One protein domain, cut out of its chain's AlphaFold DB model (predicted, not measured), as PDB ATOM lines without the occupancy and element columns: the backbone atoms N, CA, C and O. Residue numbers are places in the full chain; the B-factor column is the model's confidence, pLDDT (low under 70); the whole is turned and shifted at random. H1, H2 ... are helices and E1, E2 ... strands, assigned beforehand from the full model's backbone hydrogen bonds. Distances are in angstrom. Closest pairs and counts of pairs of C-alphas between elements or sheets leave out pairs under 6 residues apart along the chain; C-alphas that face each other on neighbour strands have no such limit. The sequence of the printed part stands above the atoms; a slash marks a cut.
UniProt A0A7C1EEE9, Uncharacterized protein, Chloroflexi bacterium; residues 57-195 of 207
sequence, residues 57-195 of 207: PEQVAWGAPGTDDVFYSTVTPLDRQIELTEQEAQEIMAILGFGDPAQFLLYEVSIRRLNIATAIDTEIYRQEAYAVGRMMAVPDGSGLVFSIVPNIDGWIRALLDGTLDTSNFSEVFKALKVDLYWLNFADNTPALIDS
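What this domain is: This is residues 57 to 195 of the 207 residues of an uncharacterized protein of Chloroflexi bacterium (UniProt A0A7C1EEE9). Two strongly twisted four-stranded sheets lie face to face as a sandwich, and three short helices, H1, H2 and H3, gather at one end of it and lengthen the body. The two long strands E2 and E3 run side by side in one sheet, and the edge strand E5 of the other sheet comes close to E1, E2 and E3. The printed part has 139 residues, with elements in the order E1 E2 H1 E3 E4 E5 E6 H2 H3 E7 E8; the sheets run E1 - E2 - E3 - E4 and E5 - E6 - E7 - E8, both antiparallel. The class is mixed, helices and strands; the whole is loose, with a radius of gyration of the C-alphas of 18.1 A, and elongated, spanning 55 by 28 by 22 A.

Where its parts are: In the first sheet, E2 covers residues 69 to 81 and is 34.7 A long, from C-alpha 69 at (16.798, 30.093, -41.907); E3, residues 105 to 115, measures 32.0 A; E4, residues 120 to 128, measures 24.4 A; E1 is residues 60 to 62. The second sheet has E5, residues 131 to 137, E6, residues 143 to 149, 19.5 A long, E7, residues 179 to 184, and E8, residues 189 to 194, ending at C-alpha 194 (39.767, 25.452, -31.521). H1 is residues 86 to 96, 15.4 A long, beginning at C-alpha 86 (29.730, 9.316, -0.549); H2 is residues 153 to 160 and H3 residues 169 to 175.

How they stand to each other: E2 and E3 are antiparallel, with N 74 and O 110 2.9 A apart, within hydrogen-bond range. E1 and E2 form a hairpin, with N 71 and O 61 at 2.8 A, as do E3 and E4, with N 111 and O 125 at 2.9 A. The sheets are face to face, 9.6 A centre to centre where they face each other, their strands at 28 degrees. The closest C-alphas of E1 and E5 are Ala 61 and Met 135, 5.6 A apart; those of E3 and E5 are Val 109 and Ala 131, 6.1 A. E4 and E8 are near each other. E5 and E6 form a hairpin, with N 133 and O 147 at 2.8 A. E6 and E7 are antiparallel, with N 181 and O 146 at 2.8 A. E7 and E8 form a hairpin, with N 182 and O 191 at 2.8 A. H1, H2 and H3 are not on either sheet. H1 and H2 touch, about perpendicular at 88 degrees, closest at the C-alphas of Glu 88 and Leu 160, 6.9 A. H2 and H3 only just touch, with 3 pairs of C-alphas within 8 A, the closest being Trp 155 and Ala 175, 6.2 A. In H1, H2 and H3 every O i to N i+4 pair is within hydrogen-bond range.

The domain as a whole: The two C-alphas farthest apart, Gly 66 and Gln 87, are 56.5 A apart. The printed part has no cut and no long link. Its mean pLDDT is 90.1; residues 99 to 102 and 169 to 175 are under 70.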
ATOM      1  N   PRO A  57      14.099  27.463 -26.853       97.69
ATOM      2  CA  PRO A  57      15.309  28.089 -27.380       97.69
ATOM      3  C   PRO A  57      16.171  28.722 -26.277       97.69
ATOM      4  O   PRO A  57      15.665  29.504 -25.476       97.69
ATOM      5  N   GLU A  58      17.477  28.451 -26.293       95.69
ATOM      6  CA  GLU A  58      18.460  28.959 -25.312       95.69
ATOM      7  C   GLU A  58      19.466  29.947 -25.926       95.69
ATOM      8  O   GLU A  58      19.830  30.955 -25.321       95.69
ATOM      9  N   GLN A  59      19.908  29.687 -27.156       96.31
ATOM     10  CA  GLN A  59      20.680  30.605 -27.995       96.31
ATOM     11  C   GLN A  59      20.051  30.659 -29.374       96.31
ATOM     12  O   GLN A  59      19.396  29.706 -29.793       96.31
ATOM     13  N   VAL A  60      20.269  31.755 -30.097       97.69
ATOM     14  CA  VAL A  60      19.698  31.949 -31.432       97.69
ATOM     15  C   VAL A  60      20.710  32.585 -32.381       97.69
ATOM     16  O   VAL A  60      21.603  33.320 -31.957       97.69
ATOM     17  N   ALA A  61      20.561  32.317 -33.674       97.50
ATOM     18  CA  ALA A  61      21.337  32.948 -34.734       97.50
ATOM     19  C   ALA A  61      20.541  33.026 -36.036       97.50
ATOM     20  O   ALA A  61      19.640  32.229 -36.289       97.50
ATOM     21  N   TRP A  62      20.915  33.976 -36.888       97.75
ATOM     22  CA  TRP A  62      20.421  34.041 -38.259       97.75
ATOM     23  C   TRP A  62      21.191  33.091 -39.173       97.75
ATOM     24  O   TRP A  62      22.392  32.878 -38.994       97.75
ATOM     25  N   GLY A  63      20.492  32.561 -40.175       96.56
ATOM     26  CA  GLY A  63      21.089  31.913 -41.332       96.56
ATOM     27  C   GLY A  63      21.815  32.878 -42.258       96.56
ATOM     28  O   GLY A  63      21.827  34.098 -42.059       96.56
ATOM     29  N   ALA A  64      22.431  32.316 -43.298       93.38
ATOM     30  CA  ALA A  64      23.063  33.114 -44.337       93.38
ATOM     31  C   ALA A  64      22.021  34.006 -45.047       93.38
ATOM     32  O   ALA A  64      20.839  33.640 -45.123       93.38
ATOM     33  N   PRO A  65      22.424  35.174 -45.580       91.00
ATOM     34  CA  PRO A  65      21.507  36.080 -46.265       91.00
ATOM     35  C   PRO A  65      20.686  35.378 -47.358       91.00
ATOM     36  O   PRO A  65      21.231  34.654 -48.186       91.00
ATOM     37  N   GLY A  66      19.371  35.610 -47.368       89.25
ATOM     38  CA  GLY A  66      18.457  35.079 -48.389       89.25
ATOM     39  C   GLY A  66      17.963  33.643 -48.171       89.25
ATOM     40  O   GLY A  66      17.259  33.126 -49.031       89.25
ATOM     41  N   THR A  67      18.305  32.998 -47.051       92.75
ATOM     42  CA  THR A  67      17.888  31.608 -46.766       92.75
ATOM     43  C   THR A  67      16.570  31.480 -45.992       92.75
ATOM     44  O   THR A  67      15.951  30.420 -46.015       92.75
ATOM     45  N   ASP A  68      16.144  32.542 -45.296       94.88
ATOM     46  CA  ASP A  68      15.064  32.530 -44.289       94.88
ATOM     47  C   ASP A  68      15.244  31.489 -43.172       94.88
ATOM     48  O   ASP A  68      14.306  31.176 -42.435       94.88
ATOM     49  N   ASP A  69      16.463  30.977 -43.007       97.50
ATOM     50  CA  ASP A  69      16.798  30.093 -41.907       97.50
ATOM     51  C   ASP A  69      17.159  30.884 -40.656       97.50
ATOM     52  O   ASP A  69      17.810  31.933 -40.698       97.50
ATOM     53  N   VAL A  70      16.788  30.312 -39.520       98.19
ATOM     54  CA  VAL A  70      17.295  30.667 -38.203       98.19
ATOM     55  C   VAL A  70      17.750  29.408 -37.491       98.19
ATOM     56  O   VAL A  70      17.239  28.310 -37.725       98.19
ATOM     57  N   PHE A  71      18.721  29.573 -36.611       98.38
ATOM     58  CA  PHE A  71      19.220  28.510 -35.759       98.38
ATOM     59  C   PHE A  71      18.861  28.812 -34.323       98.38
ATOM     60  O   PHE A  71      18.929  29.965 -33.893       98.38
ATOM     61  N   TYR A  72      18.517  27.774 -33.577       98.62
ATOM     62  CA  TYR A  72      18.386  27.871 -32.137       98.62
ATOM     63  C   TYR A  72      18.944  26.628 -31.458       98.62
ATOM     64  O   TYR A  72      18.916  25.535 -32.028       98.62
ATOM     65  N   SER A  73      19.468  26.800 -30.250       98.50
ATOM     66  CA  SER A  73      19.880  25.680 -29.414       98.50
ATOM     67  C   SER A  73      18.801  25.322 -28.401       98.50
ATOM     68  O   SER A  73      17.999  26.171 -28.009       98.50
ATOM     69  N   THR A  74      18.797  24.069 -27.962       98.38
ATOM     70  CA  THR A  74      18.011  23.606 -26.813       98.38
ATOM     71  C   THR A  74      18.935  22.939 -25.809       98.38
ATOM     72  O   THR A  74      19.939  22.346 -26.202       98.38
ATOM     73  N   VAL A  75      18.559  22.964 -24.534       97.88
ATOM     74  CA  VAL A  75      19.232  22.223 -23.461       97.88
ATOM     75  C   VAL A  75      18.203  21.316 -22.794       97.88
ATOM     76  O   VAL A  75      17.070  21.724 -22.544       97.88
ATOM     77  N   THR A  76      18.556  20.059 -22.547       97.19
ATOM     78  CA  THR A  76      17.685  19.082 -21.885       97.19
ATOM     79  C   THR A  76      18.473  18.363 -20.792       97.19
ATOM     80  O   THR A  76      19.547  17.834 -21.080       97.19
ATOM     81  N   PRO A  77      17.988  18.349 -19.536       95.62
ATOM     82  CA  PRO A  77      18.618  17.555 -18.491       95.62
ATOM     83  C   PRO A  77      18.483  16.070 -18.827       95.62
ATOM     84  O   PRO A  77      17.424  15.608 -19.254       95.62
ATOM     85  N   LEU A  78      19.561  15.324 -18.633       95.25
ATOM     86  CA  LEU A  78      19.561  13.876 -18.752       95.25
ATOM     87  C   LEU A  78      19.046  13.250 -17.454       95.25
ATOM     88  O   LEU A  78      19.289  13.763 -16.362       95.25
ATOM     89  N   ASP A  79      18.432  12.072 -17.562       92.12
ATOM     90  CA  ASP A  79      17.995  11.237 -16.425       92.12
ATOM     91  C   ASP A  79      19.175  10.538 -15.713       92.12
ATOM     92  O   ASP A  79      19.081   9.419 -15.206       92.12
ATOM     93  N   ARG A  80      20.340  11.186 -15.703       90.31
ATOM     94  CA  ARG A  80      21.550  10.724 -15.031       90.31
ATOM     95  C   ARG A  80      22.371  11.910 -14.543       90.31
ATOM     96  O   ARG A  80      22.348  13.001 -15.109       90.31
ATOM     97  N   GLN A  81      23.125  11.647 -13.494       90.56
ATOM     98  CA  GLN A  81      23.970  12.606 -12.799       90.56
ATOM     99  C   GLN A  81      25.410  12.100 -12.775       90.56
ATOM    100  O   GLN A  81      25.672  10.938 -13.089       90.56
ATOM    101  N   ILE A  82      26.338  12.967 -12.386       89.12
ATOM    102  CA  ILE A  82      27.716  12.559 -12.122       89.12
ATOM    103  C   ILE A  82      27.712  11.513 -11.002       89.12
ATOM    104  O   ILE A  82      27.167  11.743  -9.922       89.12
ATOM    105  N   GLU A  83      28.314  10.358 -11.274       89.50
ATOM    106  CA  GLU A  83      28.503   9.308 -10.277       89.50
ATOM    107  C   GLU A  83      29.625   9.715  -9.319       89.50
ATOM    108  O   GLU A  83      30.768   9.894  -9.736       89.50
ATOM    109  N   LEU A  84      29.273   9.872  -8.044       88.38
ATOM    110  CA  LEU A  84      30.185  10.209  -6.957       88.38
ATOM    111  C   LEU A  84      30.013   9.193  -5.832       88.38
ATOM    112  O   LEU A  84      28.892   8.802  -5.494       88.38
ATOM    113  N   THR A  85      31.119   8.788  -5.221       91.12
ATOM    114  CA  THR A  85      31.094   8.099  -3.929       91.12
ATOM    115  C   THR A  85      30.605   9.048  -2.829       91.12
ATOM    116  O   THR A  85      30.661  10.271  -2.962       91.12
ATOM    117  N   GLU A  86      30.149   8.498  -1.699       89.31
ATOM    118  CA  GLU A  86      29.730   9.316  -0.549       89.31
ATOM    119  C   GLU A  86      30.854  10.236  -0.053       89.31
ATOM    120  O   GLU A  86      30.593  11.377   0.325       89.31
ATOM    121  N   GLN A  87      32.103   9.757  -0.088       90.25
ATOM    122  CA  GLN A  87      33.270  10.542   0.304       90.25
ATOM    123  C   GLN A  87      33.521  11.699  -0.672       90.25
ATOM    124  O   GLN A  87      33.644  12.838  -0.232       90.25
ATOM    125  N   GLU A  88      33.534  11.436  -1.981       90.62
ATOM    126  CA  GLU A  88      33.726  12.479  -3.000       90.62
ATOM    127  C   GLU A  88      32.627  13.545  -2.920       90.62
ATOM    128  O   GLU A  88      32.905  14.742  -2.976       90.62
ATOM    129  N   ALA A  89      31.372  13.131  -2.719       89.00
ATOM    130  CA  ALA A  89      30.267  14.062  -2.528       89.00
ATOM    131  C   ALA A  89      30.477  14.953  -1.289       89.00
ATOM    132  O   ALA A  89      30.250  16.162  -1.360       89.00
ATOM    133  N   GLN A  90      30.941  14.387  -0.168       88.12
ATOM    134  CA  GLN A  90      31.265  15.151   1.044       88.12
ATOM    135  C   GLN A  90      32.420  16.133   0.832       88.12
ATOM    136  O   GLN A  90      32.337  17.273   1.291       88.12
ATOM    137  N   GLU A  91      33.467  15.721   0.123       88.25
ATOM    138  CA  GLU A  91      34.613  16.574  -0.199       88.25
ATOM    139  C   GLU A  91      34.194  17.759  -1.078       88.25
ATOM    140  O   GLU A  91      34.473  18.909  -0.737       88.25
ATOM    141  N   ILE A  92      33.430  17.514  -2.147       86.62
ATOM    142  CA  ILE A  92      32.913  18.575  -3.023       86.62
ATOM    143  C   ILE A  92      32.012  19.539  -2.246       86.62
ATOM    144  O   ILE A  92      32.141  20.754  -2.397       86.62
ATOM    145  N   MET A  93      31.116  19.027  -1.394       86.25
ATOM    146  CA  MET A  93      30.256  19.868  -0.554       86.25
ATOM    147  C   MET A  93      31.068  20.757   0.388       86.25
ATOM    148  O   MET A  93      30.752  21.939   0.525       86.25
ATOM    149  N   ALA A  94      32.121  20.215   1.004       85.75
ATOM    150  CA  ALA A  94      33.004  20.978   1.878       85.75
ATOM    151  C   ALA A  94      33.742  22.091   1.116       85.75
ATOM    152  O   ALA A  94      33.883  23.193   1.644       85.75
ATOM    153  N   ILE A  95      34.166  21.830  -0.126       82.88
ATOM    154  CA  ILE A  95      34.851  22.823  -0.962       82.88
ATOM    155  C   ILE A  95      33.882  23.904  -1.469       82.88
ATOM    156  O   ILE A  95      34.219  25.087  -1.458       82.88
ATOM    157  N   LEU A  96      32.677  23.517  -1.896       81.56
ATOM    158  CA  LEU A  96      31.668  24.435  -2.437       81.56
ATOM    159  C   LEU A  96      30.854  25.165  -1.356       81.56
ATOM    160  O   LEU A  96      30.174  26.145  -1.658       81.56
ATOM    161  N   GLY A  97      30.915  24.706  -0.104       81.12
ATOM    162  CA  GLY A  97      30.163  25.276   1.014       81.12
ATOM    163  C   GLY A  97      28.668  24.941   0.995       81.12
ATOM    164  O   GLY A  97      27.867  25.709   1.530       81.12
ATOM    165  N   PHE A  98      28.274  23.825   0.377       79.25
ATOM    166  CA  PHE A  98      26.877  23.379   0.339       79.25
ATOM    167  C   PHE A  98      26.509  22.536   1.566       79.25
ATOM    168  O   PHE A  98      27.320  21.767   2.073       79.25
ATOM    169  N   GLY A  99      25.270  22.699   2.050       68.31
ATOM    170  CA  GLY A  99      24.749  21.992   3.228       68.31
ATOM    171  C   GLY A  99      24.075  20.647   2.936       68.31
ATOM    172  O   GLY A  99      23.888  19.869   3.864       68.31
ATOM    173  N   ASP A 100      23.740  20.375   1.671       68.81
ATOM    174  CA  ASP A 100      23.065  19.158   1.210       68.81
ATOM    175  C   ASP A 100      23.754  18.613  -0.054       68.81
ATOM    176  O   ASP A 100      24.322  19.405  -0.820       68.81
ATOM    177  N   PRO A 101      23.699  17.288  -0.305       62.47
ATOM    178  CA  PRO A 101      24.314  16.681  -1.480       62.47
ATOM    179  C   PRO A 101      23.685  17.236  -2.756       62.47
ATOM    180  O   PRO A 101      22.538  16.939  -3.094       62.47
ATOM    181  N   ALA A 102      24.460  18.055  -3.465       66.81
ATOM    182  CA  ALA A 102      24.076  18.572  -4.764       66.81
ATOM    183  C   ALA A 102      24.006  17.415  -5.770       66.81
ATOM    184  O   ALA A 102      24.964  16.662  -5.943       66.81
ATOM    185  N   GLN A 103      22.867  17.283  -6.450       78.19
ATOM    186  CA  GLN A 103      22.773  16.444  -7.638       78.19
ATOM    187  C   GLN A 103      23.400  17.206  -8.802       78.19
ATOM    188  O   GLN A 103      22.877  18.234  -9.238       78.19
ATOM    189  N   PHE A 104      24.530  16.714  -9.300       86.38
ATOM    190  CA  PHE A 104      25.174  17.286 -10.477       86.38
ATOM    191  C   PHE A 104      24.595  16.636 -11.732       86.38
ATOM    192  O   PHE A 104      25.094  15.613 -12.206       86.38
ATOM    193  N   LEU A 105      23.497  17.206 -12.230       90.75
ATOM    194  CA  LEU A 105      22.849  16.745 -13.456       90.75
ATOM    195  C   LEU A 105      23.777  16.906 -14.661       90.75
ATOM    196  O   LEU A 105      24.523  17.883 -14.770       90.75
ATOM    197  N   LEU A 106      23.692  15.946 -15.576       94.00
ATOM    198  CA  LEU A 106      24.272  16.061 -16.906       94.00
ATOM    199  C   LEU A 106      23.212  16.572 -17.875       94.00
ATOM    200  O   LEU A 106      22.023  16.309 -17.707       94.00
ATOM    201  N   TYR A 107      23.653  17.275 -18.907       96.62
ATOM    202  CA  TYR A 107      22.776  17.849 -19.914       96.62
ATOM    203  C   TYR A 107      23.156  17.362 -21.310       96.62
ATOM    204  O   TYR A 107      24.294  16.960 -21.580       96.62
ATOM    205  N   GLU A 108      22.172  17.402 -22.196       97.94
ATOM    206  CA  GLU A 108      22.340  17.269 -23.632       97.94
ATOM    207  C   GLU A 108      21.873  18.553 -24.306       97.94
ATOM    208  O   GLU A 108      20.852  19.143 -23.937       97.94
ATOM    209  N   VAL A 109      22.627  18.976 -25.311       98.25
ATOM    210  CA  VAL A 109      22.291  20.123 -26.137       98.25
ATOM    211  C   VAL A 109      21.966  19.681 -27.550       98.25
ATOM    212  O   VAL A 109      22.544  18.724 -28.067       98.25
ATOM    213  N   SER A 110      21.075  20.419 -28.202       98.44
ATOM    214  CA  SER A 110      20.840  20.293 -29.639       98.44
ATOM    215  C   SER A 110      20.944  21.650 -30.321       98.44
ATOM    216  O   SER A 110      20.732  22.679 -29.679       98.44
ATOM    217  N   ILE A 111      21.263  21.653 -31.616       98.62
ATOM    218  CA  ILE A 111      21.072  22.813 -32.492       98.62
ATOM    219  C   ILE A 111      20.069  22.427 -33.565       98.62
ATOM    220  O   ILE A 111      20.153  21.360 -34.183       98.62
ATOM    221  N   ARG A 112      19.116  23.323 -33.788       98.44
ATOM    222  CA  ARG A 112      18.000  23.135 -34.702       98.44
ATOM    223  C   ARG A 112      17.974  24.260 -35.725       98.44
ATOM    224  O   ARG A 112      18.200  25.420 -35.385       98.44
ATOM    225  N   ARG A 113      17.717  23.903 -36.980       98.12
ATOM    226  CA  ARG A 113      17.484  24.821 -38.098       98.12
ATOM    227  C   ARG A 113      15.984  24.932 -38.313       98.12
ATOM    228  O   ARG A 113      15.343  23.939 -38.651       98.12
ATOM    229  N   LEU A 114      15.454  26.136 -38.152       98.56
ATOM    230  CA  LEU A 114      14.081  26.477 -38.490       98.56
ATOM    231  C   LEU A 114      14.086  27.370 -39.726       98.56
ATOM    232  O   LEU A 114      14.655  28.459 -39.707       98.56
ATOM    233  N   ASN A 115      13.410  26.940 -40.783       98.00
ATOM    234  CA  ASN A 115      13.145  27.804 -41.923       98.00
ATOM    235  C   ASN A 115      11.833  28.565 -41.692       98.00
ATOM    236  O   ASN A 115      10.764  27.958 -41.627       98.00
ATOM    237  N   ILE A 116      11.897  29.891 -41.571       96.94
ATOM    238  CA  ILE A 116      10.745  30.725 -41.187       96.94
ATOM    239  C   ILE A 116       9.648  30.703 -42.260       96.94
ATOM    240  O   ILE A 116       8.465  30.730 -41.929       96.94
ATOM    241  N   ALA A 117      10.020  30.629 -43.539       95.94
ATOM    242  CA  ALA A 117       9.063  30.646 -44.642       95.94
ATOM    243  C   ALA A 117       8.249  29.345 -44.743       95.94
ATOM    244  O   ALA A 117       7.070  29.371 -45.094       95.94
ATOM    245  N   THR A 118       8.876  28.204 -44.446       97.19
ATOM    246  CA  THR A 118       8.257  26.872 -44.583       97.19
ATOM    247  C   THR A 118       7.822  26.250 -43.258       97.19
ATOM    248  O   THR A 118       7.123  25.240 -43.272       97.19
ATOM    249  N   ALA A 119       8.229  26.835 -42.128       96.31
ATOM    250  CA  ALA A 119       8.077  26.292 -40.779       96.31
ATOM    251  C   ALA A 119       8.699  24.893 -40.582       96.31
ATOM    252  O   ALA A 119       8.321  24.161 -39.667       96.31
ATOM    253  N   ILE A 120       9.656  24.505 -41.434       98.06
ATOM    254  CA  ILE A 120      10.389  23.245 -41.286       98.06
ATOM    255  C   ILE A 120      11.445  23.416 -40.193       98.06
ATOM    256  O   ILE A 120      12.344  24.243 -40.325       98.06
ATOM    257  N   ASP A 121      11.341  22.600 -39.146       98.38
ATOM    258  CA  ASP A 121      12.240  22.556 -37.991       98.38
ATOM    259  C   ASP A 121      13.006  21.225 -37.981       98.38
ATOM    260  O   ASP A 121      12.419  20.152 -37.826       98.38
ATOM    261  N   THR A 122      14.324  21.289 -38.168       97.88
ATOM    262  CA  THR A 122      15.201  20.117 -38.285       97.88
ATOM    263  C   THR A 122      16.338  20.181 -37.274       97.88
ATOM    264  O   THR A 122      17.037  21.186 -37.178       97.88
ATOM    265  N   GLU A 123      16.570  19.087 -36.552       98.25
ATOM    266  CA  GLU A 123      17.781  18.933 -35.743       98.25
ATOM    267  C   GLU A 123      18.990  18.706 -36.647       98.25
ATOM    268  O   GLU A 123      18.963  17.828 -37.509       98.25
ATOM    269  N   ILE A 124      20.044  19.491 -36.447       97.69
ATOM    270  CA  ILE A 124      21.276  19.410 -37.243       97.69
ATOM    271  C   ILE A 124      22.500  19.053 -36.396       97.69
ATOM    272  O   ILE A 124      23.557  18.753 -36.941       97.69
ATOM    273  N   TYR A 125      22.364  19.092 -35.070       98.19
ATOM    274  CA  TYR A 125      23.429  18.785 -34.128       98.19
ATOM    275  C   TYR A 125      22.860  18.322 -32.791       98.19
ATOM    276  O   TYR A 125      21.850  18.865 -32.337       98.19
ATOM    277  N   ARG A 126      23.555  17.389 -32.138       97.88
ATOM    278  CA  ARG A 126      23.273  16.941 -30.773       97.88
ATOM    279  C   ARG A 126      24.556  16.467 -30.099       97.88
ATOM    280  O   ARG A 126      25.340  15.751 -30.719       97.88
ATOM    281  N   GLN A 127      24.756  16.846 -28.841       96.56
ATOM    282  CA  GLN A 127      25.879  16.386 -28.024       96.56
ATOM    283  C   GLN A 127      25.552  16.509 -26.534       96.56
ATOM    284  O   GLN A 127      24.860  17.432 -26.114       96.56
ATOM    285  N   GLU A 128      26.113  15.625 -25.715       96.44
ATOM    286  CA  GLU A 128      26.162  15.815 -24.265       96.44
ATOM    287  C   GLU A 128      27.069  16.995 -23.905       96.44
ATOM    288  O   GLU A 128      28.281  16.961 -24.119       96.44
ATOM    289  N   ALA A 129      26.468  18.051 -23.372       95.69
ATOM    290  CA  ALA A 129      27.129  19.292 -23.002       95.69
ATOM    291  C   ALA A 129      26.210  20.097 -22.079       95.69
ATOM    292  O   ALA A 129      25.004  19.870 -22.057       95.69
ATOM    293  N   TYR A 130      26.769  21.061 -21.350       93.81
ATOM    294  CA  TYR A 130      25.990  21.939 -20.482       93.81
ATOM    295  C   TYR A 130      25.191  22.972 -21.281       93.81
ATOM    296  O   TYR A 130      24.024  23.225 -20.990       93.81
ATOM    297  N   ALA A 131      25.818  23.577 -22.293       94.56
ATOM    298  CA  ALA A 131      25.192  24.610 -23.111       94.56
ATOM    299  C   ALA A 131      25.848  24.736 -24.492       94.56
ATOM    300  O   ALA A 131      27.023  24.418 -24.683       94.56
ATOM    301  N   VAL A 132      25.092  25.282 -25.445       96.00
ATOM    302  CA  VAL A 132      25.647  25.904 -26.656       96.00
ATOM    303  C   VAL A 132      25.825  27.386 -26.349       96.00
ATOM    304  O   VAL A 132      24.928  28.001 -25.780       96.00
ATOM    305  N   GLY A 133      26.974  27.955 -26.701       92.31
ATOM    306  CA  GLY A 133      27.202  29.397 -26.628       92.31
ATOM    307  C   GLY A 133      26.755  30.111 -27.902       92.31
ATOM    308  O   GLY A 133      25.798  29.713 -28.565       92.31
ATOM    309  N   ARG A 134      27.451  31.192 -28.266       89.19
ATOM    310  CA  ARG A 134      27.084  31.978 -29.453       89.19
ATOM    311  C   ARG A 134      27.167  31.124 -30.714       89.19
ATOM    312  O   ARG A 134      28.109  30.354 -30.883       89.19
ATOM    313  N   MET A 135      26.209  31.331 -31.611       95.62
ATOM    314  CA  MET A 135      26.151  30.699 -32.924       95.62
ATOM    315  C   MET A 135      26.245  31.766 -34.018       95.62
ATOM    316  O   MET A 135      25.751  32.883 -33.854       95.62
ATOM    317  N   MET A 136      26.868  31.430 -35.143       95.12
ATOM    318  CA  MET A 136      27.004  32.313 -36.298       95.12
ATOM    319  C   MET A 136      27.035  31.488 -37.583       95.12
ATOM    320  O   MET A 136      27.883  30.612 -37.738       95.12
ATOM    321  N   ALA A 137      26.124  31.764 -38.516       94.88
ATOM    322  CA  ALA A 137      26.182  31.152 -39.837       94.88
ATOM    323  C   ALA A 137      27.405  31.662 -40.611       94.88
ATOM    324  O   ALA A 137      27.728  32.852 -40.565       94.88
ATOM    325  N   VAL A 138      28.062  30.772 -41.353       93.94
ATOM    326  CA  VAL A 138      29.110  31.181 -42.294       93.94
ATOM    327  C   VAL A 138      28.448  31.997 -43.419       93.94
ATOM    328  O   VAL A 138      27.395  31.582 -43.912       93.94
ATOM    329  N   PRO A 139      29.012  33.147 -43.844       88.69
ATOM    330  CA  PRO A 139      28.358  34.036 -44.811       88.69
ATOM    331  C   PRO A 139      27.992  33.394 -46.154       88.69
ATOM    332  O   PRO A 139      27.035  33.825 -46.791       88.69
ATOM    333  N   ASP A 140      28.738  32.374 -46.582       91.50
ATOM    334  CA  ASP A 140      28.490  31.618 -47.816       91.50
ATOM    335  C   ASP A 140      27.429  30.510 -47.659       91.50
ATOM    336  O   ASP A 140      27.114  29.817 -48.625       91.50
ATOM    337  N   GLY A 141      26.875  30.336 -46.456       92.75
ATOM    338  CA  GLY A 141      25.889  29.305 -46.145       92.75
ATOM    339  C   GLY A 141      26.459  27.890 -46.046       92.75
ATOM    340  O   GLY A 141      25.679  26.943 -45.987       92.75
ATOM    341  N   SER A 142      27.784  27.719 -46.013       94.62
ATOM    342  CA  SER A 142      28.426  26.397 -45.933       94.62
ATOM    343  C   SER A 142      28.253  25.708 -44.577       94.62
ATOM    344  O   SER A 142      28.365  24.485 -44.488       94.62
ATOM    345  N   GLY A 143      27.970  26.463 -43.513       96.56
ATOM    346  CA  GLY A 143      27.821  25.880 -42.189       96.56
ATOM    347  C   GLY A 143      27.474  26.856 -41.076       96.56
ATOM    348  O   GLY A 143      27.141  28.023 -41.307       96.56
ATOM    349  N   LEU A 144      27.595  26.354 -39.850       97.50
ATOM    350  CA  LEU A 144      27.378  27.084 -38.604       97.50
ATOM    351  C   LEU A 144      28.626  26.999 -37.732       97.50
ATOM    352  O   LEU A 144      29.122  25.907 -37.476       97.50
ATOM    353  N   VAL A 145      29.106  28.132 -37.238       96.94
ATOM    354  CA  VAL A 145      30.133  28.189 -36.196       96.94
ATOM    355  C   VAL A 145      29.447  28.380 -34.849       96.94
ATOM    356  O   VAL A 145      28.563  29.227 -34.724       96.94
ATOM    357  N   PHE A 146      29.828  27.601 -33.845       96.31
ATOM    358  CA  PHE A 146      29.237  27.666 -32.510       96.31
ATOM    359  C   PHE A 146      30.205  27.169 -31.448       96.31
ATOM    360  O   PHE A 146      31.107  26.388 -31.740       96.31
ATOM    361  N   SER A 147      30.011  27.611 -30.207       94.88
ATOM    362  CA  SER A 147      30.783  27.113 -29.073       94.88
ATOM    363  C   SER A 147      29.990  26.121 -28.227       94.88
ATOM    364  O   SER A 147      28.780  26.277 -28.060       94.88
ATOM    365  N   ILE A 148      30.672  25.150 -27.632       94.81
ATOM    366  CA  ILE A 148      30.110  24.176 -26.700       94.81
ATOM    367  C   ILE A 148      30.725  24.383 -25.322       94.81
ATOM    368  O   ILE A 148      31.945  24.425 -25.174       94.81
ATOM    369  N   VAL A 149      29.862  24.503 -24.315       92.50
ATOM    370  CA  VAL A 149      30.249  24.476 -22.905       92.50
ATOM    371  C   VAL A 149      30.094  23.035 -22.420       92.50
ATOM    372  O   VAL A 149      28.967  22.529 -22.421       92.50
ATOM    373  N   PRO A 150      31.178  22.347 -22.028       92.56
ATOM    374  CA  PRO A 150      31.096  20.961 -21.584       92.56
ATOM    375  C   PRO A 150      30.273  20.834 -20.297       92.56
ATOM    376  O   PRO A 150      30.085  21.801 -19.558       92.56
ATOM    377  N   ASN A 151      29.786  19.622 -20.021       92.12
ATOM    378  CA  ASN A 151      29.208  19.306 -18.717       92.12
ATOM    379  C   ASN A 151      30.248  19.489 -17.594       92.12
ATOM    380  O   ASN A 151      31.461  19.477 -17.818       92.12
ATOM    381  N   ILE A 152      29.767  19.663 -16.361       87.25
ATOM    382  CA  ILE A 152      30.620  19.975 -15.204       87.25
ATOM    383  C   ILE A 152      31.454  18.772 -14.719       87.25
ATOM    384  O   ILE A 152      32.232  18.904 -13.782       87.25
ATOM    385  N   ASP A 153      31.348  17.597 -15.344       88.12
ATOM    386  CA  ASP A 153      32.055  16.386 -14.911       88.12
ATOM    387  C   ASP A 153      33.579  16.536 -14.922       88.12
ATOM    388  O   ASP A 153      34.238  16.124 -13.965       88.12
ATOM    389  N   GLY A 154      34.140  17.192 -15.939       84.06
ATOM    390  CA  GLY A 154      35.571  17.486 -15.987       84.06
ATOM    391  C   GLY A 154      36.010  18.405 -14.846       84.06
ATOM    392  O   GLY A 154      37.058  18.186 -14.244       84.06
ATOM    393  N   TRP A 155      35.176  19.388 -14.506       85.38
ATOM    394  CA  TRP A 155      35.424  20.327 -13.414       85.38
ATOM    395  C   TRP A 155      35.347  19.641 -12.046       85.38
ATOM    396  O   TRP A 155      36.228  19.824 -11.212       85.38
ATOM    397  N   ILE A 156      34.334  18.796 -11.834       86.81
ATOM    398  CA  ILE A 156      34.163  18.025 -10.597       86.81
ATOM    399  C   ILE A 156      35.339  17.069 -10.382       86.81
ATOM    400  O   ILE A 156      35.865  16.980  -9.275       86.81
ATOM    401  N   ARG A 157      35.805  16.397 -11.439       86.62
ATOM    402  CA  ARG A 157      36.991  15.533 -11.361       86.62
ATOM    403  C   ARG A 157      38.259  16.320 -11.028       86.62
ATOM    404  O   ARG A 157      39.004  15.884 -10.159       86.62
ATOM    405  N   ALA A 158      38.454  17.484 -11.653       85.12
ATOM    406  CA  ALA A 158      39.593  18.364 -11.378       85.12
ATOM    407  C   ALA A 158      39.582  18.929  -9.944       85.12
ATOM    408  O   ALA A 158      40.621  19.244  -9.363       85.12
ATOM    409  N   LEU A 159      38.393  19.069  -9.355       86.69
ATOM    410  CA  LEU A 159      38.248  19.448  -7.956       86.69
ATOM    411  C   LEU A 159      38.701  18.320  -7.019       86.69
ATOM    412  O   LEU A 159      39.449  18.565  -6.076       86.69
ATOM    413  N   LEU A 160      38.252  17.092  -7.290       86.88
ATOM    414  CA  LEU A 160      38.539  15.909  -6.473       86.88
ATOM    415  C   LEU A 160      40.010  15.479  -6.533       86.88
ATOM    416  O   LEU A 160      40.571  15.053  -5.528       86.88
ATOM    417  N   ASP A 161      40.655  15.594  -7.697       87.75
ATOM    418  CA  ASP A 161      42.075  15.255  -7.853       87.75
ATOM    419  C   ASP A 161      43.030  16.384  -7.408       87.75
ATOM    420  O   ASP A 161      44.251  16.201  -7.408       87.75
ATOM    421  N   GLY A 162      42.480  17.535  -6.998       84.75
ATOM    422  CA  GLY A 162      43.224  18.696  -6.517       84.75
ATOM    423  C   GLY A 162      43.966  19.470  -7.610       84.75
ATOM    424  O   GLY A 162      44.816  20.301  -7.286       84.75
ATOM    425  N   THR A 163      43.684  19.213  -8.892       85.88
ATOM    426  CA  THR A 163      44.273  19.971 -10.009       85.88
ATOM    427  C   THR A 163      43.624  21.337 -10.210       85.88
ATOM    428  O   THR A 163      44.222  22.199 -10.856       85.88
ATOM    429  N   LEU A 164      42.437  21.557  -9.638       83.94
ATOM    430  CA  LEU A 164      41.745  22.838  -9.650       83.94
ATOM    431  C   LEU A 164      41.879  23.591  -8.318       83.94
ATOM    432  O   LEU A 164      41.315  23.184  -7.303       83.94
ATOM    433  N   ASP A 165      42.536  24.752  -8.343       80.56
ATOM    434  CA  ASP A 165      42.585  25.672  -7.203       80.56
ATOM    435  C   ASP A 165      41.363  26.608  -7.186       80.56
ATOM    436  O   ASP A 165      41.290  27.613  -7.899       80.56
ATOM    437  N   THR A 166      40.392  26.305  -6.323       76.62
ATOM    438  CA  THR A 166      39.172  27.112  -6.162       76.62
ATOM    439  C   THR A 166      39.394  28.442  -5.446       76.62
ATOM    440  O   THR A 166      38.518  29.308  -5.491       76.62
ATOM    441  N   SER A 167      40.562  28.662  -4.832       77.81
ATOM    442  CA  SER A 167      40.921  29.969  -4.269       77.81
ATOM    443  C   SER A 167      41.274  30.993  -5.357       77.81
ATOM    444  O   SER A 167      41.229  32.204  -5.115       77.81
ATOM    445  N   ASN A 168      41.543  30.522  -6.580       76.62
ATOM    446  CA  ASN A 168      41.822  31.342  -7.746       76.62
ATOM    447  C   ASN A 168      40.699  31.231  -8.788       76.62
ATOM    448  O   ASN A 168      40.734  30.412  -9.705       76.62
ATOM    449  N   PHE A 169      39.730  32.146  -8.710       66.00
ATOM    450  CA  PHE A 169      38.597  32.208  -9.644       66.00
ATOM    451  C   PHE A 169      38.996  32.235 -11.129       66.00
ATOM    452  O   PHE A 169      38.231  31.773 -11.969       66.00
ATOM    453  N   SER A 170      40.181  32.748 -11.480       68.88
ATOM    454  CA  SER A 170      40.627  32.748 -12.880       68.88
ATOM    455  C   SER A 170      40.968  31.348 -13.402       68.88
ATOM    456  O   SER A 170      40.817  31.099 -14.596       68.88
ATOM    457  N   GLU A 171      41.386  30.423 -12.535       68.31
ATOM    458  CA  GLU A 171      41.638  29.026 -12.908       68.31
ATOM    459  C   GLU A 171      40.345  28.221 -13.000       68.31
ATOM    460  O   GLU A 171      40.206  27.389 -13.894       68.31
ATOM    461  N   VAL A 172      39.350  28.566 -12.178       66.88
ATOM    462  CA  VAL A 172      37.987  28.015 -12.257       66.88
ATOM    463  C   VAL A 172      37.375  28.227 -13.643       66.88
ATOM    464  O   VAL A 172      36.827  27.288 -14.213       66.88
ATOM    465  N   PHE A 173      37.515  29.423 -14.222       64.94
ATOM    466  CA  PHE A 173      37.017  29.686 -15.576       64.94
ATOM    467  C   PHE A 173      37.824  28.971 -16.666       64.94
ATOM    468  O   PHE A 173      37.230  28.495 -17.625       64.94
ATOM    469  N   LYS A 174      39.149  28.837 -16.517       67.81
ATOM    470  CA  LYS A 174      39.990  28.085 -17.472       67.81
ATOM    471  C   LYS A 174      39.691  26.585 -17.476       67.81
ATOM    472  O   LYS A 174      39.902  25.914 -18.478       67.81
ATOM    473  N   ALA A 175      39.202  26.045 -16.362       68.69
ATOM    474  CA  ALA A 175      38.846  24.634 -16.270       68.69
ATOM    475  C   ALA A 175      37.623  24.267 -17.131       68.69
ATOM    476  O   ALA A 175      37.476  23.111 -17.533       68.69
ATOM    477  N   LEU A 176      36.760  25.235 -17.456       74.06
ATOM    478  CA  LEU A 176      35.624  25.034 -18.351       74.06
ATOM    479  C   LEU A 176      36.104  25.112 -19.800       74.06
ATOM    480  O   LEU A 176      36.052  26.164 -20.400       74.06
ATOM    481  N   LYS A 177      36.619  24.039 -20.394       81.88
ATOM    482  CA  LYS A 177      37.155  24.100 -21.769       81.88
ATOM    483  C   LYS A 177      36.046  24.332 -22.802       81.88
ATOM    484  O   LYS A 177      35.444  23.380 -23.282       81.88
ATOM    485  N   VAL A 178      35.763  25.594 -23.123       87.62
ATOM    486  CA  VAL A 178      34.810  25.946 -24.179       87.62
ATOM    487  C   VAL A 178      35.445  25.650 -25.532       87.62
ATOM    488  O   VAL A 178      36.454  26.255 -25.900       87.62
ATOM    489  N   ASP A 179      34.832  24.734 -26.269       91.25
ATOM    490  CA  ASP A 179      35.275  24.319 -27.596       91.25
ATOM    491  C   ASP A 179      34.504  25.080 -28.673       91.25
ATOM    492  O   ASP A 179      33.305  25.319 -28.529       91.25
ATOM    493  N   LEU A 180      35.163  25.442 -29.770       93.69
ATOM    494  CA  LEU A 180      34.542  26.070 -30.933       93.69
ATOM    495  C   LEU A 180      34.497  25.083 -32.088       93.69
ATOM    496  O   LEU A 180      35.521  24.554 -32.511       93.69
ATOM    497  N   TYR A 181      33.307  24.890 -32.635       95.88
ATOM    498  CA  TYR A 181      33.038  23.971 -33.724       95.88
ATOM    499  C   TYR A 181      32.553  24.712 -34.962       95.88
ATOM    500  O   TYR A 181      31.883  25.743 -34.878       95.88
ATOM    501  N   TRP A 182      32.849  24.135 -36.121       96.62
ATOM    502  CA  TRP A 182      32.177  24.407 -37.381       96.62
ATOM    503  C   TRP A 182      31.372  23.176 -37.791       96.62
ATOM    504  O   TRP A 182      31.933  22.101 -37.977       96.62
ATOM    505  N   LEU A 183      30.059  23.323 -37.934       97.50
ATOM    506  CA  LEU A 183      29.171  22.311 -38.496       97.50
ATOM    507  C   LEU A 183      29.014  22.559 -39.994       97.50
ATOM    508  O   LEU A 183      28.407  23.555 -40.390       97.50
ATOM    509  N   ASN A 184      29.533  21.646 -40.810       96.06
ATOM    510  CA  ASN A 184      29.356  21.674 -42.259       96.06
ATOM    511  C   ASN A 184      27.943  21.194 -42.626       96.06
ATOM    512  O   ASN A 184      27.553  20.089 -42.265       96.06
ATOM    513  N   PHE A 185      27.169  21.990 -43.365       94.75
ATOM    514  CA  PHE A 185      25.798  21.609 -43.739       94.75
ATOM    515  C   PHE A 185      25.716  20.578 -44.867       94.75
ATOM    516  O   PHE A 185      24.642  20.024 -45.099       94.75
ATOM    517  N   ALA A 186      26.811  20.314 -45.583       93.62
ATOM    518  CA  ALA A 186      26.819  19.301 -46.635       93.62
ATOM    519  C   ALA A 186      26.644  17.881 -46.071       93.62
ATOM    520  O   ALA A 186      26.026  17.035 -46.716       93.62
ATOM    521  N   ASP A 187      27.184  17.627 -44.879       92.12
ATOM    522  CA  ASP A 187      27.213  16.307 -44.243       92.12
ATOM    523  C   ASP A 187      26.810  16.319 -42.757       92.12
ATOM    524  O   ASP A 187      26.761  15.259 -42.135       92.12
ATOM    525  N   ASN A 188      26.493  17.490 -42.192       91.31
ATOM    526  CA  ASN A 188      26.221  17.713 -40.769       91.31
ATOM    527  C   ASN A 188      27.335  17.192 -39.849       91.31
ATOM    528  O   ASN A 188      27.075  16.758 -38.726       91.31
ATOM    529  N   THR A 189      28.585  17.246 -40.312       92.81
ATOM    530  CA  THR A 189      29.733  16.842 -39.503       92.81
ATOM    531  C   THR A 189      30.303  18.051 -38.758       92.81
ATOM    532  O   THR A 189      30.679  19.042 -39.394       92.81
ATOM    533  N   PRO A 190      30.388  18.002 -37.416       94.75
ATOM    534  CA  PRO A 190      31.094  19.009 -36.642       94.75
ATOM    535  C   PRO A 190      32.610  18.809 -36.758       94.75
ATOM    536  O   PRO A 190      33.129  17.711 -36.564       94.75
ATOM    537  N   ALA A 191      33.333  19.888 -37.026       95.38
ATOM    538  CA  ALA A 191      34.784  19.955 -36.970       95.38
ATOM    539  C   ALA A 191      35.201  20.910 -35.848       95.38
ATOM    540  O   ALA A 191      34.752  22.056 -35.814       95.38
ATOM    541  N   LEU A 192      36.059  20.448 -34.936       94.56
ATOM    542  CA  LEU A 192      36.666  21.310 -33.924       94.56
ATOM    543  C   LEU A 192      37.571  22.334 -34.627       94.56
ATOM    544  O   LEU A 192      38.498  21.951 -35.340       94.56
ATOM    545  N   ILE A 193      37.284  23.620 -34.438       91.69
ATOM    546  CA  ILE A 193      38.126  24.725 -34.904       91.69
ATOM    547  C   ILE A 193      39.236  24.979 -33.886       91.69
ATOM    548  O   ILE A 193      40.404  25.055 -34.256       91.69
ATOM    549  N   ASP A 194      38.856  25.134 -32.618       87.44
ATOM    550  CA  ASP A 194      39.767  25.452 -31.521       87.44
ATOM    551  C   ASP A 194      39.137  25.057 -30.175       87.44
ATOM    552  O   ASP A 194      37.926  24.841 -30.086       87.44
ATOM    553  N   SER A 195      39.953  24.971 -29.131       85.38
ATOM    554  CA  SER A 195      39.559  24.536 -27.786       85.38
ATOM    555  C   SER A 195      40.052  25.515 -26.723       85.38
ATOM    556  O   SER A 195      40.990  26.268 -26.968       85.38
TER     557      SER A 195